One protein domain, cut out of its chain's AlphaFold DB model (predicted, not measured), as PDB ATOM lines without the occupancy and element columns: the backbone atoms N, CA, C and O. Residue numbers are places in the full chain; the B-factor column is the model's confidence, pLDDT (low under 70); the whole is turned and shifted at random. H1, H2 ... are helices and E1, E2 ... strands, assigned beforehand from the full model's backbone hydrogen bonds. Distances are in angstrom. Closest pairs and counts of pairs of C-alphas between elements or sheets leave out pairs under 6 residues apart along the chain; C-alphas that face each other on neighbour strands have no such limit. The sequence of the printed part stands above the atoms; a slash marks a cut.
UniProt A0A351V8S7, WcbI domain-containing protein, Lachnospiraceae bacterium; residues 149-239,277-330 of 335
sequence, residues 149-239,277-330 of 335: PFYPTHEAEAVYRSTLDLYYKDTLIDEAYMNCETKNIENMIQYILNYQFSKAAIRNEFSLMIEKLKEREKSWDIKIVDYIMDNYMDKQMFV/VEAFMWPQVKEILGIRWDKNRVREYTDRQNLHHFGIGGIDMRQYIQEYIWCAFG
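AT A GLANCE: This is residues 149 to 239 and 277 to 330 of the 335 residues of the protein "WcbI domain-containing protein" of Lachnospiraceae bacterium (UniProt A0A351V8S7). In one lobe H1, H2 and H6 cross beside the strand hairpin of E1 and E2; in the other, long H3 has H5 at its first end and H4 at its last. The 145 printed residues include two named strands, then six named helices; the sheet E1 - E2 is antiparallel and the class mostly helix. The whole is compact, with radius of gyration of the C-alphas 16.5 A and spans of 48 by 34 by 26 A.

HOW THE PARTS SIT: E1, residues 154 to 159, and E2, residues 167 to 170, form an antiparallel hairpin, N 155 and O 169 within hydrogen-bond range at 2.9 A. H6, residues 317 to 329, touches H1, residues 171 to 179, with 321 to 325 alone, about perpendicular at 78 degrees, closest at C-alphas Ile 173 and Ile 321, 6.9 A. H1 touches H2, residues 185 to 194, closest at C-alphas Ala 176 and Met 188, 5.1 A. H3, residues 199 to 217, touches H5, residues 283 to 289, with 199 to 203 alone, closest at C-alphas Lys 199 and Ile 288, 5.9 A. With 210 to 217 alone H3 touches H4, residues 225 to 231, closest at C-alphas Lys 214 and Val 225, 6.5 A. In the six helices every O i to N i+4 pair is within hydrogen-bond range.

IN THESE COORDINATES: E1 begins at C-alpha 154, (165.523, 139.785, 266.855); H6 ends at C-alpha 329, (166.636, 149.865, 279.780). H3 is 26.9 A from first to last C-alpha.

THE WHOLE: Residues 240 to 276 are cut out; C-alphas 239 and 277 are 7.0 A apart. H5 to H6 is a long link. The pLDDT is under 70 at residues 158 to 167, 181 to 182 and 301 to 313.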
ATOM      1  N   PRO A 149     163.511 133.829 260.578       96.25
ATOM      2  CA  PRO A 149     162.050 133.695 260.484       96.25
ATOM      3  C   PRO A 149     161.391 133.101 261.738       96.25
ATOM      4  O   PRO A 149     160.193 133.277 261.948       96.25
ATOM      5  N   PHE A 150     162.161 132.384 262.564       96.50
ATOM      6  CA  PHE A 150     161.706 131.849 263.847       96.50
ATOM      7  C   PHE A 150     161.699 132.911 264.956       96.50
ATOM      8  O   PHE A 150     160.962 132.775 265.927       96.50
ATOM      9  N   TYR A 151     162.485 133.977 264.795       95.56
ATOM     10  CA  TYR A 151     162.660 135.062 265.759       95.56
ATOM     11  C   TYR A 151     162.653 136.418 265.023       95.56
ATOM     12  O   TYR A 151     163.656 137.130 265.018       95.56
ATOM     13  N   PRO A 152     161.541 136.793 264.359       95.44
ATOM     14  CA  PRO A 152     161.508 137.906 263.400       95.44
ATOM     15  C   PRO A 152     161.714 139.291 264.031       95.44
ATOM     16  O   PRO A 152     161.909 140.270 263.319       95.44
ATOM     17  N   THR A 153     161.654 139.387 265.359       94.38
ATOM     18  CA  THR A 153     161.856 140.629 266.119       94.38
ATOM     19  C   THR A 153     163.296 140.791 266.599       94.38
ATOM     20  O   THR A 153     163.639 141.818 267.176       94.38
ATOM     21  N   HIS A 154     164.144 139.780 266.388       92.38
ATOM     22  CA  HIS A 154     165.523 139.785 266.855       92.38
ATOM     23  C   HIS A 154     166.447 140.465 265.841       92.38
ATOM     24  O   HIS A 154     166.579 140.029 264.695       92.38
ATOM     25  N   GLU A 155     167.140 141.510 266.278       85.06
ATOM     26  CA  GLU A 155     168.170 142.192 265.496       85.06
ATOM     27  C   GLU A 155     169.558 141.617 265.781       85.06
ATOM     28  O   GLU A 155     169.797 140.995 266.806       85.06
ATOM     29  N   ALA A 156     170.510 141.840 264.868       70.19
ATOM     30  CA  ALA A 156     171.892 141.383 265.046       70.19
ATOM     31  C   ALA A 156     172.662 142.162 266.129       70.19
ATOM     32  O   ALA A 156     173.730 141.712 266.543       70.19
ATOM     33  N   GLU A 157     172.159 143.332 266.530       70.75
ATOM     34  CA  GLU A 157     172.689 144.096 267.653       70.75
ATOM     35  C   GLU A 157     172.322 143.388 268.953       70.75
ATOM     36  O   GLU A 157     171.186 142.952 269.143       70.75
ATOM     37  N   ALA A 158     173.300 143.255 269.841       68.81
ATOM     38  CA  ALA A 158     173.061 142.661 271.135       68.81
ATOM     39  C   ALA A 158     172.883 143.728 272.210       68.81
ATOM     40  O   ALA A 158     173.495 144.795 272.173       68.81
ATOM     41  N   VAL A 159     172.048 143.408 273.188       62.44
ATOM     42  CA  VAL A 159     171.791 144.254 274.344       62.44
ATOM     43  C   VAL A 159     172.725 143.848 275.477       62.44
ATOM     44  O   VAL A 159     172.774 142.676 275.859       62.44
ATOM     45  N   TYR A 160     173.437 144.827 276.044       65.31
ATOM     46  CA  TYR A 160     174.420 144.604 277.103       65.31
ATOM     47  C   TYR A 160     174.131 145.436 278.348       65.31
ATOM     48  O   TYR A 160     173.961 146.656 278.281       65.31
ATOM     49  N   ARG A 161     174.207 144.784 279.512       60.94
ATOM     50  CA  ARG A 161     174.348 145.461 280.804       60.94
ATOM     51  C   ARG A 161     175.183 144.602 281.749       60.94
ATOM     52  O   ARG A 161     174.735 143.532 282.147       60.94
ATOM     53  N   SER A 162     176.360 145.099 282.152       53.72
ATOM     54  CA  SER A 162     177.395 144.391 282.948       53.72
ATOM     55  C   SER A 162     178.042 143.189 282.228       53.72
ATOM     56  O   SER A 162     177.859 143.035 281.026       53.72
ATOM     57  N   THR A 163     178.820 142.352 282.932       46.56
ATOM     58  CA  THR A 163     179.500 141.131 282.425       46.56
ATOM     59  C   THR A 163     178.532 139.999 282.027       46.56
ATOM     60  O   THR A 163     178.897 138.825 282.042       46.56
ATOM     61  N   LEU A 164     177.272 140.331 281.752       50.75
ATOM     62  CA  LEU A 164     176.195 139.406 281.438       50.75
ATOM     63  C   LEU A 164     175.935 139.433 279.937       50.75
ATOM     64  O   LEU A 164     175.431 140.421 279.405       50.75
ATOM     65  N   ASP A 165     176.321 138.352 279.260       58.44
ATOM     66  CA  ASP A 165     176.182 138.257 277.811       58.44
ATOM     67  C   ASP A 165     174.715 138.175 277.358       58.44
ATOM     68  O   ASP A 165     173.979 137.262 277.734       58.44
ATOM     69  N   LEU A 166     174.395 139.107 276.457       60.50
ATOM     70  CA  LEU A 166     173.835 138.897 275.117       60.50
ATOM     71  C   LEU A 166     172.400 138.364 275.022       60.50
ATOM     72  O   LEU A 166     172.163 137.190 274.747       60.50
ATOM     73  N   TYR A 167     171.447 139.294 275.071       64.88
ATOM     74  CA  TYR A 167     170.219 139.153 274.290       64.88
ATOM     75  C   TYR A 167     170.478 139.687 272.887       64.88
ATOM     76  O   TYR A 167     171.064 140.762 272.749       64.88
ATOM     77  N   TYR A 168     169.994 138.997 271.856       81.56
ATOM     78  CA  TYR A 168     169.658 139.718 270.632       81.56
ATOM     79  C   TYR A 168     168.624 140.780 270.995       81.56
ATOM     80  O   TYR A 168     167.698 140.507 271.763       81.56
ATOM     81  N   LYS A 169     168.806 141.997 270.492       88.25
ATOM     82  CA  LYS A 169     167.818 143.052 270.676       88.25
ATOM     83  C   LYS A 169     166.485 142.588 270.105       88.25
ATOM     84  O   LYS A 169     166.445 142.091 268.983       88.25
ATOM     85  N   ASP A 170     165.424 142.747 270.883       93.12
ATOM     86  CA  ASP A 170     164.075 142.322 270.542       93.12
ATOM     87  C   ASP A 170     163.195 143.555 270.353       93.12
ATOM     88  O   ASP A 170     162.735 144.184 271.311       93.12
ATOM     89  N   THR A 171     162.970 143.911 269.091       94.25
ATOM     90  CA  THR A 171     162.262 145.140 268.722       94.25
ATOM     91  C   THR A 171     160.826 145.158 269.220       94.25
ATOM     92  O   THR A 171     160.303 146.226 269.527       94.25
ATOM     93  N   LEU A 172     160.194 143.995 269.380       95.38
ATOM     94  CA  LEU A 172     158.828 143.921 269.876       95.38
ATOM     95  C   LEU A 172     158.757 144.186 271.384       95.38
ATOM     96  O   LEU A 172     157.812 144.824 271.851       95.38
ATOM     97  N   ILE A 173     159.763 143.749 272.147       94.38
ATOM     98  CA  ILE A 173     159.855 144.098 273.569       94.38
ATOM     99  C   ILE A 173     160.190 145.585 273.730       94.38
ATOM    100  O   ILE A 173     159.596 146.247 274.584       94.38
ATOM    101  N   ASP A 174     161.073 146.132 272.888       93.25
ATOM    102  CA  ASP A 174     161.369 147.569 272.864       93.25
ATOM    103  C   ASP A 174     160.097 148.392 272.593       93.25
ATOM    104  O   ASP A 174     159.781 149.317 273.346       93.25
ATOM    105  N   GLU A 175     159.330 148.034 271.559       94.00
ATOM    106  CA  GLU A 175     158.050 148.668 271.229       94.00
ATOM    107  C   GLU A 175     157.048 148.571 272.385       94.00
ATOM    108  O   GLU A 175     156.440 149.576 272.763       94.00
ATOM    109  N   ALA A 176     156.898 147.384 272.986       93.81
ATOM    110  CA  ALA A 176     156.005 147.178 274.121       93.81
ATOM    111  C   ALA A 176     156.389 148.083 275.303       93.81
ATOM    112  O   ALA A 176     155.525 148.730 275.898       93.81
ATOM    113  N   TYR A 177     157.682 148.177 275.616       92.25
ATOM    114  CA  TYR A 177     158.187 149.011 276.704       92.25
ATOM    115  C   TYR A 177     157.988 150.513 276.451       92.25
ATOM    116  O   TYR A 177     157.675 151.253 277.387       92.25
ATOM    117  N   MET A 178     158.145 150.971 275.205       90.38
ATOM    118  CA  MET A 178     157.950 152.381 274.844       90.38
ATOM    119  C   MET A 178     156.472 152.787 274.810       90.38
ATOM    120  O   MET A 178     156.151 153.919 275.171       90.38
ATOM    121  N   ASN A 179     155.579 151.876 274.414       85.81
ATOM    122  CA  ASN A 179     154.153 152.164 274.237       85.81
ATOM    123  C   ASN A 179     153.302 151.918 275.497       85.81
ATOM    124  O   ASN A 179     152.174 152.405 275.579       85.81
ATOM    125  N   CYS A 180     153.803 151.185 276.496       81.56
ATOM    126  CA  CYS A 180     153.068 150.944 277.740       81.56
ATOM    127  C   CYS A 180     153.246 152.101 278.740       81.56
ATOM    128  O   CYS A 180     154.245 152.154 279.458       81.56
ATOM    129  N   GLU A 181     152.240 152.981 278.855       66.81
ATOM    130  CA  GLU A 181     152.257 154.181 279.721       66.81
ATOM    131  C   GLU A 181     152.682 153.900 281.172       66.81
ATOM    132  O   GLU A 181     153.488 154.627 281.750       66.81
ATOM    133  N   THR A 182     152.170 152.819 281.765       64.38
ATOM    134  CA  THR A 182     152.445 152.453 283.162       64.38
ATOM    135  C   THR A 182     153.682 151.576 283.333       64.38
ATOM    136  O   THR A 182     153.991 151.197 284.462       64.38
ATOM    137  N   LYS A 183     154.383 151.229 282.236       76.12
ATOM    138  CA  LYS A 183     155.518 150.284 282.214       76.12
ATOM    139  C   LYS A 183     155.251 149.043 283.070       76.12
ATOM    140  O   LYS A 183     156.107 148.579 283.817       76.12
ATOM    141  N   ASN A 184     154.021 148.546 282.985       87.06
ATOM    142  CA  ASN A 184     153.547 147.369 283.692       87.06
ATOM    143  C   ASN A 184     153.808 146.118 282.839       87.06
ATOM    144  O   ASN A 184     153.551 146.124 281.633       87.06
ATOM    145  N   ILE A 185     154.302 145.052 283.473       90.00
ATOM    146  CA  ILE A 185     154.672 143.798 282.805       90.00
ATOM    147  C   ILE A 185     153.487 143.084 282.137       90.00
ATOM    148  O   ILE A 185     153.645 142.610 281.015       90.00
ATOM    149  N   GLU A 186     152.289 143.092 282.731       91.81
ATOM    150  CA  GLU A 186     151.088 142.522 282.100       91.81
ATOM    151  C   GLU A 186     150.729 143.259 280.824       91.81
ATOM    152  O   GLU A 186     150.440 142.630 279.812       91.81
ATOM    153  N   ASN A 187     150.768 144.591 280.856       91.19
ATOM    154  CA  ASN A 187     150.427 145.396 279.688       91.19
ATOM    155  C   ASN A 187     151.398 145.127 278.534       91.19
ATOM    156  O   ASN A 187     150.961 145.016 277.391       91.19
ATOM    157  N   MET A 188     152.690 144.947 278.828       93.12
ATOM    158  CA  MET A 188     153.677 144.577 277.809       93.12
ATOM    159  C   MET A 188     153.456 143.161 277.278       93.12
ATOM    160  O   MET A 188     153.482 142.968 276.065       93.12
ATOM    161  N   ILE A 189     153.172 142.183 278.145       94.12
ATOM    162  CA  ILE A 189     152.815 140.823 277.712       94.12
ATOM    163  C   ILE A 189     151.579 140.867 276.804       94.12
ATOM    164  O   ILE A 189     151.586 140.273 275.730       94.12
ATOM    165  N   GLN A 190     150.535 141.609 277.182       93.88
ATOM    166  CA  GLN A 190     149.332 141.763 276.363       93.88
ATOM    167  C   GLN A 190     149.618 142.474 275.038       93.88
ATOM    168  O   GLN A 190     149.082 142.069 274.010       93.88
ATOM    169  N   TYR A 191     150.476 143.499 275.024       94.50
ATOM    170  CA  TYR A 191     150.912 144.148 273.786       94.50
ATOM    171  C   TYR A 191     151.579 143.137 272.844       94.50
ATOM    172  O   TYR A 191     151.183 143.014 271.685       94.50
ATOM    173  N   ILE A 192     152.531 142.358 273.364       94.94
ATOM    174  CA  ILE A 192     153.269 141.335 272.611       94.94
ATOM    175  C   ILE A 192     152.319 140.264 272.073       94.94
ATOM    176  O   ILE A 192     152.389 139.939 270.891       94.94
ATOM    177  N   LEU A 193     151.409 139.733 272.897       95.38
ATOM    178  CA  LEU A 193     150.459 138.685 272.495       95.38
ATOM    179  C   LEU A 193     149.405 139.171 271.488       95.38
ATOM    180  O   LEU A 193     148.903 138.375 270.696       95.38
ATOM    181  N   ASN A 194     149.088 140.468 271.481       95.62
ATOM    182  CA  ASN A 194     148.160 141.064 270.516       95.62
ATOM    183  C   ASN A 194     148.844 141.537 269.224       95.62
ATOM    184  O   ASN A 194     148.147 141.874 268.260       95.62
ATOM    185  N   TYR A 195     150.181 141.540 269.175       96.31
ATOM    186  CA  TYR A 195     150.937 141.963 268.001       96.31
ATOM    187  C   TYR A 195     150.595 141.111 266.771       96.31
ATOM    188  O   TYR A 195     150.555 139.878 266.830       96.31
ATOM    189  N   GLN A 196     150.354 141.782 265.642       96.50
ATOM    190  CA  GLN A 196     149.928 141.159 264.390       96.50
ATOM    191  C   GLN A 196     151.089 141.076 263.401       96.50
ATOM    192  O   GLN A 196     151.365 142.013 262.651       96.50
ATOM    193  N   PHE A 197     151.749 139.920 263.354       97.12
ATOM    194  CA  PHE A 197     152.755 139.652 262.331       97.12
ATOM    195  C   PHE A 197     152.118 139.470 260.948       97.12
ATOM    196  O   PHE A 197     151.088 138.809 260.785       97.12
ATOM    197  N   SER A 198     152.789 139.971 259.909       97.56
ATOM    198  CA  SER A 198     152.414 139.664 258.529       97.56
ATOM    199  C   SER A 198     152.677 138.186 258.224       97.56
ATOM    200  O   SER A 198     153.824 137.763 258.053       97.56
ATOM    201  N   LYS A 199     151.599 137.397 258.093       98.00
ATOM    202  CA  LYS A 199     151.679 135.966 257.741       98.00
ATOM    203  C   LYS A 199     152.451 135.742 256.436       98.00
ATOM    204  O   LYS A 199     153.206 134.780 256.320       98.00
ATOM    205  N   ALA A 200     152.268 136.633 255.458       98.12
ATOM    206  CA  ALA A 200     152.953 136.563 254.170       98.12
ATOM    207  C   ALA A 200     154.457 136.854 254.301       98.12
ATOM    208  O   ALA A 200     155.255 136.132 253.708       98.12
ATOM    209  N   ALA A 201     154.843 137.858 255.096       97.75
ATOM    210  CA  ALA A 201     156.249 138.207 255.297       97.75
ATOM    211  C   ALA A 201     157.019 137.062 255.971       97.75
ATOM    212  O   ALA A 201     158.010 136.599 255.415       97.75
ATOM    213  N   ILE A 202     156.503 136.525 257.082       98.12
ATOM    214  CA  ILE A 202     157.150 135.416 257.804       98.12
ATOM    215  C   ILE A 202     157.295 134.176 256.914       98.12
ATOM    216  O   ILE A 202     158.362 133.567 256.866       98.12
ATOM    217  N   ARG A 203     156.254 133.801 256.158       98.19
ATOM    218  CA  ARG A 203     156.327 132.644 255.246       98.19
ATOM    219  C   ARG A 203     157.316 132.856 254.104       98.19
ATOM    220  O   ARG A 203     158.002 131.911 253.708       98.19
ATOM    221  N   ASN A 204     157.398 134.077 253.581       98.25
ATOM    222  CA  ASN A 204     158.376 134.425 252.559       98.25
ATOM    223  C   ASN A 204     159.803 134.342 253.117       98.25
ATOM    224  O   ASN A 204     160.657 133.695 252.518       98.25
ATOM    225  N   GLU A 205     160.058 134.916 254.293       97.44
ATOM    226  CA  GLU A 205     161.366 134.837 254.952       97.44
ATOM    227  C   GLU A 205     161.759 133.400 255.304       97.44
ATOM    228  O   GLU A 205     162.906 133.014 255.081       97.44
ATOM    229  N   PHE A 206     160.814 132.582 255.774       98.31
ATOM    230  CA  PHE A 206     161.028 131.154 256.003       98.31
ATOM    231  C   PHE A 206     161.420 130.428 254.713       98.31
ATOM    232  O   PHE A 206     162.411 129.702 254.684       98.31
ATOM    233  N   SER A 207     160.706 130.678 253.614       98.12
ATOM    234  CA  SER A 207     161.036 130.089 252.310       98.12
ATOM    235  C   SER A 207     162.435 130.512 251.844       98.12
ATOM    236  O   SER A 207     163.238 129.676 251.435       98.12
ATOM    237  N   LEU A 208     162.776 131.798 251.989       97.88
ATOM    238  CA  LEU A 208     164.105 132.327 251.671       97.88
ATOM    239  C   LEU A 208     165.207 131.731 252.556       97.88
ATOM    240  O   LEU A 208     166.311 131.490 252.069       97.88
ATOM    241  N   MET A 209     164.936 131.499 253.842       97.44
ATOM    242  CA  MET A 209     165.851 130.797 254.743       97.44
ATOM    243  C   MET A 209     166.146 129.392 254.219       97.44
ATOM    244  O   MET A 209     167.315 129.023 254.115       97.44
ATOM    245  N   ILE A 210     165.115 128.620 253.867       98.12
ATOM    246  CA  ILE A 210     165.287 127.250 253.373       98.12
ATOM    247  C   ILE A 210     166.094 127.227 252.074       98.12
ATOM    248  O   ILE A 210     167.033 126.441 251.963       98.12
ATOM    249  N   GLU A 211     165.817 128.123 251.127       98.19
ATOM    250  CA  GLU A 211     166.601 128.197 249.887       98.19
ATOM    251  C   GLU A 211     168.063 128.598 250.136       98.19
ATOM    252  O   GLU A 211     168.979 128.009 249.560       98.19
ATOM    253  N   LYS A 212     168.321 129.527 251.067       97.50
ATOM    254  CA  LYS A 212     169.694 129.861 251.488       97.50
ATOM    255  C   LYS A 212     170.406 128.671 252.128       97.50
ATOM    256  O   LYS A 212     171.593 128.474 251.870       97.50
ATOM    257  N   LEU A 213     169.712 127.897 252.963       97.62
ATOM    258  CA  LEU A 213     170.275 126.702 253.587       97.62
ATOM    259  C   LEU A 213     170.600 125.634 252.540       97.62
ATOM    260  O   LEU A 213     171.719 125.131 252.553       97.62
ATOM    261  N   LYS A 214     169.692 125.358 251.595       98.00
ATOM    262  CA  LYS A 214     169.937 124.435 250.470       98.00
ATOM    263  C   LYS A 214     171.151 124.850 249.648       98.00
ATOM    264  O   LYS A 214     171.974 124.008 249.296       98.00
ATOM    265  N   GLU A 215     171.289 126.143 249.354       97.56
ATOM    266  CA  GLU A 215     172.440 126.649 248.604       97.56
ATOM    267  C   GLU A 215     173.749 126.437 249.372       97.56
ATOM    268  O   GLU A 215     174.714 125.914 248.817       97.56
ATOM    269  N   ARG A 216     173.785 126.793 250.663       95.88
ATOM    270  CA  ARG A 216     174.978 126.606 251.504       95.88
ATOM    271  C   ARG A 216     175.336 125.132 251.663       95.88
ATOM    272  O   ARG A 216     176.510 124.770 251.557       95.88
ATOM    273  N   GLU A 217     174.332 124.288 251.865       97.44
ATOM    274  CA  GLU A 217     174.489 122.856 252.072       97.44
ATOM    275  C   GLU A 217     175.195 122.156 250.909       97.44
ATOM    276  O   GLU A 217     175.878 121.159 251.136       97.44
ATOM    277  N   LYS A 218     175.146 122.688 249.679       97.44
ATOM    278  CA  LYS A 218     175.938 122.161 248.551       97.44
ATOM    279  C   LYS A 218     177.426 122.022 248.885       97.44
ATOM    280  O   LYS A 218     178.054 121.071 248.435       97.44
ATOM    281  N   SER A 219     177.957 122.935 249.697       96.38
ATOM    282  CA  SER A 219     179.365 122.956 250.122       96.38
ATOM    283  C   SER A 219     179.659 122.197 251.421       96.38
ATOM    284  O   SER A 219     180.820 122.088 251.804       96.38
ATOM    285  N   TRP A 220     178.635 121.705 252.119       98.19
ATOM    286  CA  TRP A 220     178.791 120.997 253.391       98.19
ATOM    287  C   TRP A 220     178.901 119.495 253.167       98.19
ATOM    288  O   TRP A 220     178.170 118.936 252.353       98.19
ATOM    289  N   ASP A 221     179.745 118.813 253.929       98.62
ATOM    290  CA  ASP A 221     179.776 117.348 253.928       98.62
ATOM    291  C   ASP A 221     178.609 116.773 254.746       98.62
ATOM    292  O   ASP A 221     178.146 115.661 254.491       98.62
ATOM    293  N   ILE A 222     178.100 117.544 255.710       98.31
ATOM    294  CA  ILE A 222     176.974 117.169 256.565       98.31
ATOM    295  C   ILE A 222     175.685 117.805 256.036       98.31
ATOM    296  O   ILE A 222     175.549 119.029 256.013       98.31
ATOM    297  N   LYS A 223     174.732 116.958 255.631       97.81
ATOM    298  CA  LYS A 223     173.427 117.364 255.091       97.81
ATOM    299  C   LYS A 223     172.364 117.340 256.195       97.81
ATOM    300  O   LYS A 223     172.203 116.329 256.879       97.81
ATOM    301  N   ILE A 224     171.674 118.456 256.387       97.81
ATOM    302  CA  ILE A 224     170.731 118.720 257.476       97.81
ATOM    303  C   ILE A 224     169.420 119.374 257.029       97.81
ATOM    304  O   ILE A 224     168.498 119.422 257.839       97.81
ATOM    305  N   VAL A 225     169.301 119.887 255.798       98.25
ATOM    306  CA  VAL A 225     168.115 120.665 255.393       98.25
ATOM    307  C   VAL A 225     166.857 119.812 255.457       98.25
ATOM    308  O   VAL A 225     165.871 120.244 256.051       98.25
ATOM    309  N   ASP A 226     166.914 118.591 254.929       98.38
ATOM    310  CA  ASP A 226     165.787 117.655 254.981       98.38
ATOM    311  C   ASP A 226     165.402 117.346 256.432       98.38
ATOM    312  O   ASP A 226     164.235 117.422 256.802       98.38
ATOM    313  N   TYR A 227     166.393 117.131 257.305       98.50
ATOM    314  CA  TYR A 227     166.141 116.903 258.728       98.50
ATOM    315  C   TYR A 227     165.431 118.092 259.390       98.50
ATOM    316  O   TYR A 227     164.493 117.886 260.159       98.50
ATOM    317  N   ILE A 228     165.833 119.330 259.082       98.38
ATOM    318  CA  ILE A 228     165.146 120.532 259.575       98.38
ATOM    319  C   ILE A 228     163.704 120.555 259.060       98.38
ATOM    320  O   ILE A 228     162.785 120.729 259.857       98.38
ATOM    321  N   MET A 229     163.493 120.359 257.756       98.31
ATOM    322  CA  MET A 229     162.165 120.414 257.136       98.31
ATOM    323  C   MET A 229     161.207 119.353 257.680       98.31
ATOM    324  O   MET A 229     160.034 119.649 257.904       98.31
ATOM    325  N   ASP A 230     161.723 118.162 257.964       98.44
ATOM    326  CA  ASP A 230     160.944 117.051 258.502       98.44
ATOM    327  C   ASP A 230     160.603 117.225 259.991       98.44
ATOM    328  O   ASP A 230     159.681 116.577 260.482       98.44
ATOM    329  N   ASN A 231     161.336 118.070 260.733       98.25
ATOM    330  CA  ASN A 231     161.233 118.129 262.196       98.25
ATOM    331  C   ASN A 231     160.858 119.502 262.773       98.25
ATOM    332  O   ASN A 231     160.431 119.541 263.925       98.25
ATOM    333  N   TYR A 232     160.990 120.623 262.050       97.94
ATOM    334  CA  TYR A 232     160.839 121.965 262.649       97.94
ATOM    335  C   TYR A 232     159.457 122.222 263.270       97.94
ATOM    336  O   TYR A 232     159.338 123.002 264.218       97.94
ATOM    337  N   MET A 233     158.414 121.566 262.748       98.06
ATOM    338  CA  MET A 233     157.062 121.662 263.296       98.06
ATOM    339  C   MET A 233     156.920 120.917 264.625       98.06
ATOM    340  O   MET A 233     156.119 121.329 265.452       98.06
ATOM    341  N   ASP A 234     157.693 119.857 264.865       97.94
ATOM    342  CA  ASP A 234     157.537 118.970 266.032       97.94
ATOM    343  C   ASP A 234     158.658 119.104 267.066       97.94
ATOM    344  O   ASP A 234     158.518 118.645 268.197       97.94
ATOM    345  N   LYS A 235     159.770 119.740 266.692       95.25
ATOM    346  CA  LYS A 235     160.924 119.973 267.557       95.25
ATOM    347  C   LYS A 235     161.516 121.352 267.308       95.25
ATOM    348  O   LYS A 235     161.594 121.822 266.171       95.25
ATOM    349  N   GLN A 236     162.024 121.966 268.368       94.06
ATOM    350  CA  GLN A 236     162.803 123.194 268.264       94.06
ATOM    351  C   GLN A 236     164.120 122.900 267.537       94.06
ATOM    352  O   GLN A 236     164.924 122.105 268.014       94.06
ATOM    353  N   MET A 237     164.342 123.522 266.376       95.50
ATOM    354  CA  MET A 237     165.570 123.351 265.576       95.50
ATOM    355  C   MET A 237     166.636 124.406 265.879       95.50
ATOM    356  O   MET A 237     167.819 124.160 265.667       95.50
ATOM    357  N   PHE A 238     166.223 125.564 266.391       94.50
ATOM    358  CA  PHE A 238     167.087 126.701 266.688       94.50
ATOM    359  C   PHE A 238     166.673 127.325 268.011       94.50
ATOM    360  O   PHE A 238     165.476 127.417 268.290       94.50
ATOM    361  N   VAL A 239     167.646 127.759 268.804       90.38
ATOM    362  CA  VAL A 239     167.411 128.408 270.107       90.38
ATOM    363  C   VAL A 239     167.430 129.933 270.012       90.38
ATOM    364  O   VAL A 239     166.880 130.599 270.879       90.38
ATOM    365  N   VAL A 277     172.036 131.848 273.623       79.56
ATOM    366  CA  VAL A 277     171.162 132.048 274.777       79.56
ATOM    367  C   VAL A 277     169.734 131.883 274.287       79.56
ATOM    368  O   VAL A 277     169.250 132.695 273.505       79.56
ATOM    369  N   GLU A 278     169.063 130.832 274.752       86.38
ATOM    370  CA  GLU A 278     167.740 130.484 274.245       86.38
ATOM    371  C   GLU A 278     166.739 131.644 274.378       86.38
ATOM    372  O   GLU A 278     166.575 132.229 275.458       86.38
ATOM    373  N   ALA A 279     166.073 131.957 273.269       89.12
ATOM    374  CA  ALA A 279     165.065 132.995 273.146       89.12
ATOM    375  C   ALA A 279     163.651 132.410 273.081       89.12
ATOM    376  O   ALA A 279     163.429 131.289 272.612       89.12
ATOM    377  N   PHE A 280     162.665 133.191 273.527       91.56
ATOM    378  CA  PHE A 280     161.266 132.829 273.334       91.56
ATOM    379  C   PHE A 280     160.849 133.028 271.879       91.56
ATOM    380  O   PHE A 280     160.995 134.106 271.310       91.56
ATOM    381  N   MET A 281     160.257 131.989 271.296       94.81
ATOM    382  CA  MET A 281     159.542 132.108 270.032       94.81
ATOM    383  C   MET A 281     158.107 132.562 270.289       94.81
ATOM    384  O   MET A 281     157.356 131.881 270.996       94.81
ATOM    385  N   TRP A 282     157.714 133.678 269.676       95.38
ATOM    386  CA  TRP A 282     156.382 134.248 269.865       95.38
ATOM    387  C   TRP A 282     155.269 133.291 269.400       95.38
ATOM    388  O   TRP A 282     155.377 132.720 268.308       95.38
ATOM    389  N   PRO A 283     154.176 133.120 270.175       95.56
ATOM    390  CA  PRO A 283     153.075 132.218 269.820       95.56
ATOM    391  C   PRO A 283     152.490 132.464 268.423       95.56
ATOM    392  O   PRO A 283     152.182 131.520 267.700       95.56
ATOM    393  N   GLN A 284     152.406 133.724 268.001       97.31
ATOM    394  CA  GLN A 284     151.901 134.103 266.683       97.31
ATOM    395  C   GLN A 284     152.826 133.626 265.555       97.31
ATOM    396  O   GLN A 284     152.355 133.217 264.496       97.31
ATOM    397  N   VAL A 285     154.145 133.627 265.778       97.62
ATOM    398  CA  VAL A 285     155.127 133.083 264.825       97.62
ATOM    399  C   VAL A 285     154.970 131.566 264.729       97.62
ATOM    400  O   VAL A 285     154.927 131.030 263.618       97.62
ATOM    401  N   LYS A 286     154.788 130.884 265.872       97.25
ATOM    402  CA  LYS A 286     154.492 129.442 265.910       97.25
ATOM    403  C   LYS A 286     153.241 129.107 265.095       97.25
ATOM    404  O   LYS A 286     153.296 128.215 264.252       97.25
ATOM    405  N   GLU A 287     152.151 129.854 265.284       97.75
ATOM    406  CA  GLU A 287     150.905 129.675 264.524       97.75
ATOM    407  C   GLU A 287     151.136 129.837 263.013       97.75
ATOM    408  O   GLU A 287     150.715 128.995 262.217       97.75
ATOM    409  N   ILE A 288     151.833 130.899 262.597       98.50
ATOM    410  CA  ILE A 288     152.059 131.209 261.177       98.50
ATOM    411  C   ILE A 288     152.864 130.115 260.468       98.50
ATOM    412  O   ILE A 288     152.563 129.796 259.307       98.50
ATOM    413  N   LEU A 289     153.864 129.565 261.161       98.19
ATOM    414  CA  LEU A 289     154.760 128.518 260.669       98.19
ATOM    415  C   LEU A 289     154.231 127.093 260.908       98.19
ATOM    416  O   LEU A 289     154.847 126.143 260.437       98.19
ATOM    417  N   GLY A 290     153.100 126.923 261.600       98.00
ATOM    418  CA  GLY A 290     152.519 125.604 261.876       98.00
ATOM    419  C   GLY A 290     153.302 124.777 262.901       98.00
ATOM    420  O   GLY A 290     153.268 123.548 262.860       98.00
ATOM    421  N   ILE A 291     154.020 125.439 263.807       98.00
ATOM    422  CA  ILE A 291     154.773 124.791 264.881       98.00
ATOM    423  C   ILE A 291     153.803 124.186 265.904       98.00
ATOM    424  O   ILE A 291     152.888 124.854 266.383       98.00
ATOM    425  N   ARG A 292     154.013 122.906 266.223       97.31
ATOM    426  CA  ARG A 292     153.171 122.069 267.090       97.31
ATOM    427  C   ARG A 292     153.780 121.796 268.458       97.31
ATOM    428  O   ARG A 292     153.057 121.395 269.367       97.31
ATOM    429  N   TRP A 293     155.089 121.976 268.609       94.62
ATOM    430  CA  TRP A 293     155.722 121.899 269.917       94.62
ATOM    431  C   TRP A 293     155.460 123.174 270.708       94.62
ATOM    432  O   TRP A 293     155.399 124.278 270.161       94.62
ATOM    433  N   ASP A 294     155.349 123.014 272.022       89.81
ATOM    434  CA  ASP A 294     155.277 124.136 272.935       89.81
ATOM    435  C   ASP A 294     156.355 124.039 274.005       89.81
ATOM    436  O   ASP A 294     156.774 122.957 274.415       89.81
ATOM    437  N   LYS A 295     156.833 125.209 274.408       87.12
ATOM    438  CA  LYS A 295     157.895 125.381 275.383       87.12
ATOM    439  C   LYS A 295     157.582 126.650 276.157       87.12
ATOM    440  O   LYS A 295     157.692 127.756 275.630       87.12
ATOM    441  N   ASN A 296     157.120 126.457 277.385       87.88
ATOM    442  CA  ASN A 296     156.686 127.519 278.290       87.88
ATOM    443  C   ASN A 296     157.840 128.112 279.111       87.88
ATOM    444  O   ASN A 296     157.652 129.138 279.759       87.88
ATOM    445  N   ARG A 297     159.017 127.476 279.079       89.12
ATOM    446  CA  ARG A 297     160.242 127.932 279.735       89.12
ATOM    447  C   ARG A 297     161.424 127.798 278.791       89.12
ATOM    448  O   ARG A 297     161.592 126.758 278.165       89.12
ATOM    449  N   VAL A 298     162.263 128.821 278.722       87.75
ATOM    450  CA  VAL A 298     163.538 128.792 277.991       87.75
ATOM    451  C   VAL A 298     164.695 128.783 278.975       87.75
ATOM    452  O   VAL A 298     164.510 129.091 280.150       87.75
ATOM    453  N   ARG A 299     165.906 128.451 278.514       81.69
ATOM    454  CA  ARG A 299     167.134 128.533 279.333       81.69
ATOM    455  C   ARG A 299     167.123 127.603 280.543       81.69
ATOM    456  O   ARG A 299     167.735 127.876 281.568       81.69
ATOM    457  N   GLU A 300     166.423 126.476 280.426       76.00
ATOM    458  CA  GLU A 300     166.273 125.497 281.512       76.00
ATOM    459  C   GLU A 300     167.599 124.971 282.049       76.00
ATOM    460  O   GLU A 300     167.699 124.622 283.223       76.00
ATOM    461  N   TYR A 301     168.609 124.936 281.190       64.06
ATOM    462  CA  TYR A 301     169.892 124.335 281.498       64.06
ATOM    463  C   TYR A 301     171.000 125.367 281.665       64.06
ATOM    464  O   TYR A 301     172.106 124.981 282.028       64.06
ATOM    465  N   THR A 302     170.743 126.652 281.402       61.72
ATOM    466  CA  THR A 302     171.783 127.678 281.313       61.72
ATOM    467  C   THR A 302     172.476 127.850 282.664       61.72
ATOM    468  O   THR A 302     171.952 128.473 283.577       61.72
ATOM    469  N   ASP A 303     173.693 127.312 282.785       51.34
ATOM    470  CA  ASP A 303     174.467 127.292 284.038       51.34
ATOM    471  C   ASP A 303     175.127 128.652 284.341       51.34
ATOM    472  O   ASP A 303     175.983 128.801 285.213       51.34
ATOM    473  N   ARG A 304     174.718 129.704 283.616       53.34
ATOM    474  CA  ARG A 304     175.009 131.082 284.002       53.34
ATOM    475  C   ARG A 304     174.160 131.388 285.226       53.34
ATOM    476  O   ARG A 304     173.132 132.047 285.115       53.34
ATOM    477  N   GLN A 305     174.657 131.003 286.401       44.66
ATOM    478  CA  GLN A 305     174.145 131.441 287.708       44.66
ATOM    479  C   GLN A 305     173.957 132.968 287.782       44.66
ATOM    480  O   GLN A 305     173.195 133.460 288.605       44.66
ATOM    481  N   ASN A 306     174.610 133.714 286.884       45.31
ATOM    482  CA  ASN A 306     174.525 135.162 286.795       45.31
ATOM    483  C   ASN A 306     173.451 135.688 285.813       45.31
ATOM    484  O   ASN A 306     173.078 136.849 285.945       45.31
ATOM    485  N   LEU A 307     172.950 134.904 284.838       52.41
ATOM    486  CA  LEU A 307     171.919 135.391 283.892       52.41
ATOM    487  C   LEU A 307     170.568 135.591 284.561       52.41
ATOM    488  O   LEU A 307     169.822 136.492 284.185       52.41
ATOM    489  N   HIS A 308     170.275 134.778 285.567       57.06
ATOM    490  CA  HIS A 308     168.988 134.818 286.220       57.06
ATOM    491  C   HIS A 308     169.018 135.775 287.399       57.06
ATOM    492  O   HIS A 308     169.276 135.384 288.538       57.06
ATOM    493  N   HIS A 309     168.654 137.031 287.150       54.03
ATOM    494  CA  HIS A 309     168.260 137.912 288.252       54.03
ATOM    495  C   HIS A 309     167.050 137.333 289.025       54.03
ATOM    496  O   HIS A 309     166.814 137.704 290.172       54.03
ATOM    497  N   PHE A 310     166.314 136.389 288.418       51.62
ATOM    498  CA  PHE A 310     165.063 135.828 288.927       51.62
ATOM    499  C   PHE A 310     165.122 134.341 289.349       51.62
ATOM    500  O   PHE A 310     164.074 133.766 289.639       51.62
ATOM    501  N   GLY A 311     166.313 133.729 289.457       50.97
ATOM    502  CA  GLY A 311     166.508 132.412 290.097       50.97
ATOM    503  C   GLY A 311     166.925 131.243 289.186       50.97
ATOM    504  O   GLY A 311     167.000 131.355 287.973       50.97
ATOM    505  N   ILE A 312     167.238 130.094 289.797       57.47
ATOM    506  CA  ILE A 312     167.750 128.897 289.105       57.47
ATOM    507  C   ILE A 312     166.599 128.099 288.472       57.47
ATOM    508  O   ILE A 312     165.587 127.839 289.123       57.47
ATOM    509  N   GLY A 313     166.810 127.640 287.235       67.56
ATOM    510  CA  GLY A 313     165.886 126.795 286.482       67.56
ATOM    511  C   GLY A 313     164.992 127.632 285.575       67.56
ATOM    512  O   GLY A 313     164.146 128.354 286.080       67.56
ATOM    513  N   GLY A 314     165.217 127.512 284.262       79.69
ATOM    514  CA  GLY A 314     164.502 128.088 283.106       79.69
ATOM    515  C   GLY A 314     163.482 129.207 283.322       79.69
ATOM    516  O   GLY A 314     162.575 129.101 284.136       79.69
ATOM    517  N   ILE A 315     163.523 130.242 282.501       85.25
ATOM    518  CA  ILE A 315     162.644 131.407 282.639       85.25
ATOM    519  C   ILE A 315     161.377 131.276 281.796       85.25
ATOM    520  O   ILE A 315     161.429 130.799 280.662       85.25
ATOM    521  N   ASP A 316     160.242 131.705 282.344       91.19
ATOM    522  CA  ASP A 316     158.999 131.864 281.586       91.19
ATOM    523  C   ASP A 316     158.983 133.175 280.764       91.19
ATOM    524  O   ASP A 316     159.918 133.977 280.817       91.19
ATOM    525  N   MET A 317     157.927 133.402 279.972       91.81
ATOM    526  CA  MET A 317     157.814 134.592 279.114       91.81
ATOM    527  C   MET A 317     157.853 135.902 279.913       91.81
ATOM    528  O   MET A 317     158.459 136.878 279.468       91.81
ATOM    529  N   ARG A 318     157.227 135.935 281.095       92.38
ATOM    530  CA  ARG A 318     157.221 137.120 281.961       92.38
ATOM    531  C   ARG A 318     158.643 137.430 282.409       92.38
ATOM    532  O   ARG A 318     159.097 138.560 282.240       92.38
ATOM    533  N   GLN A 319     159.331 136.431 282.955       89.25
ATOM    534  CA  GLN A 319     160.705 136.555 283.428       89.25
ATOM    535  C   GLN A 319     161.646 136.945 282.283       89.25
ATOM    536  O   GLN A 319     162.468 137.838 282.458       89.25
ATOM    537  N   TYR A 320     161.475 136.368 281.090       89.75
ATOM    538  CA  TYR A 320     162.237 136.739 279.894       89.75
ATOM    539  C   TYR A 320     162.093 138.221 279.535       89.75
ATOM    540  O   TYR A 320     163.094 138.905 279.332       89.75
ATOM    541  N   ILE A 321     160.862 138.744 279.507       91.00
ATOM    542  CA  ILE A 321     160.605 140.163 279.219       91.00
ATOM    543  C   ILE A 321     161.181 141.056 280.329       91.00
ATOM    544  O   ILE A 321     161.793 142.083 280.038       91.00
ATOM    545  N   GLN A 322     161.031 140.672 281.601       89.12
ATOM    546  CA  GLN A 322     161.597 141.417 282.731       89.12
ATOM    547  C   GLN A 322     163.128 141.479 282.672       89.12
ATOM    548  O   GLN A 322     163.700 142.558 282.847       89.12
ATOM    549  N   GLU A 323     163.792 140.350 282.413       84.56
ATOM    550  CA  GLU A 323     165.247 140.299 282.260       84.56
ATOM    551  C   GLU A 323     165.706 141.119 281.051       84.56
ATOM    552  O   GLU A 323     166.641 141.911 281.181       84.56
ATOM    553  N   TYR A 324     165.017 141.009 279.910       88.38
ATOM    554  CA  TYR A 324     165.316 141.821 278.733       88.38
ATOM    555  C   TYR A 324     165.230 143.318 279.052       88.38
ATOM    556  O   TYR A 324     166.167 144.059 278.766       88.38
ATOM    557  N   ILE A 325     164.155 143.782 279.697       88.31
ATOM    558  CA  ILE A 325     163.975 145.206 280.032       88.31
ATOM    559  C   ILE A 325     165.030 145.685 281.029       88.31
ATOM    560  O   ILE A 325     165.536 146.808 280.920       88.31
ATOM    561  N   TRP A 326     165.393 144.841 281.995       85.25
ATOM    562  CA  TRP A 326     166.485 145.137 282.910       85.25
ATOM    563  C   TRP A 326     167.806 145.324 282.158       85.25
ATOM    564  O   TRP A 326     168.522 146.295 282.416       85.25
ATOM    565  N   CYS A 327     168.107 144.448 281.201       82.38
ATOM    566  CA  CYS A 327     169.299 144.537 280.363       82.38
ATOM    567  C   CYS A 327     169.261 145.752 279.419       82.38
ATOM    568  O   CYS A 327     170.209 146.532 279.404       82.38
ATOM    569  N   ALA A 328     168.168 145.963 278.685       85.38
ATOM    570  CA  ALA A 328     168.038 147.004 277.662       85.38
ATOM    571  C   ALA A 328     167.886 148.411 278.240       85.38
ATOM    572  O   ALA A 328     168.523 149.359 277.783       85.38
ATOM    573  N   PHE A 329     167.061 148.558 279.274       85.62
ATOM    574  CA  PHE A 329     166.636 149.865 279.780       85.62
ATOM    575  C   PHE A 329     167.100 150.139 281.206       85.62
ATOM    576  O   PHE A 329     166.930 151.250 281.717       85.62
ATOM    577  N   GLY A 330     167.674 149.142 281.881       84.38
ATOM    578  CA  GLY A 330     168.134 149.301 283.248       84.38
ATOM    579  C   GLY A 330     167.032 149.509 284.271       84.38
ATOM    580  O   GLY A 330     167.273 150.139 285.306       84.38
TER     581      GLY A 330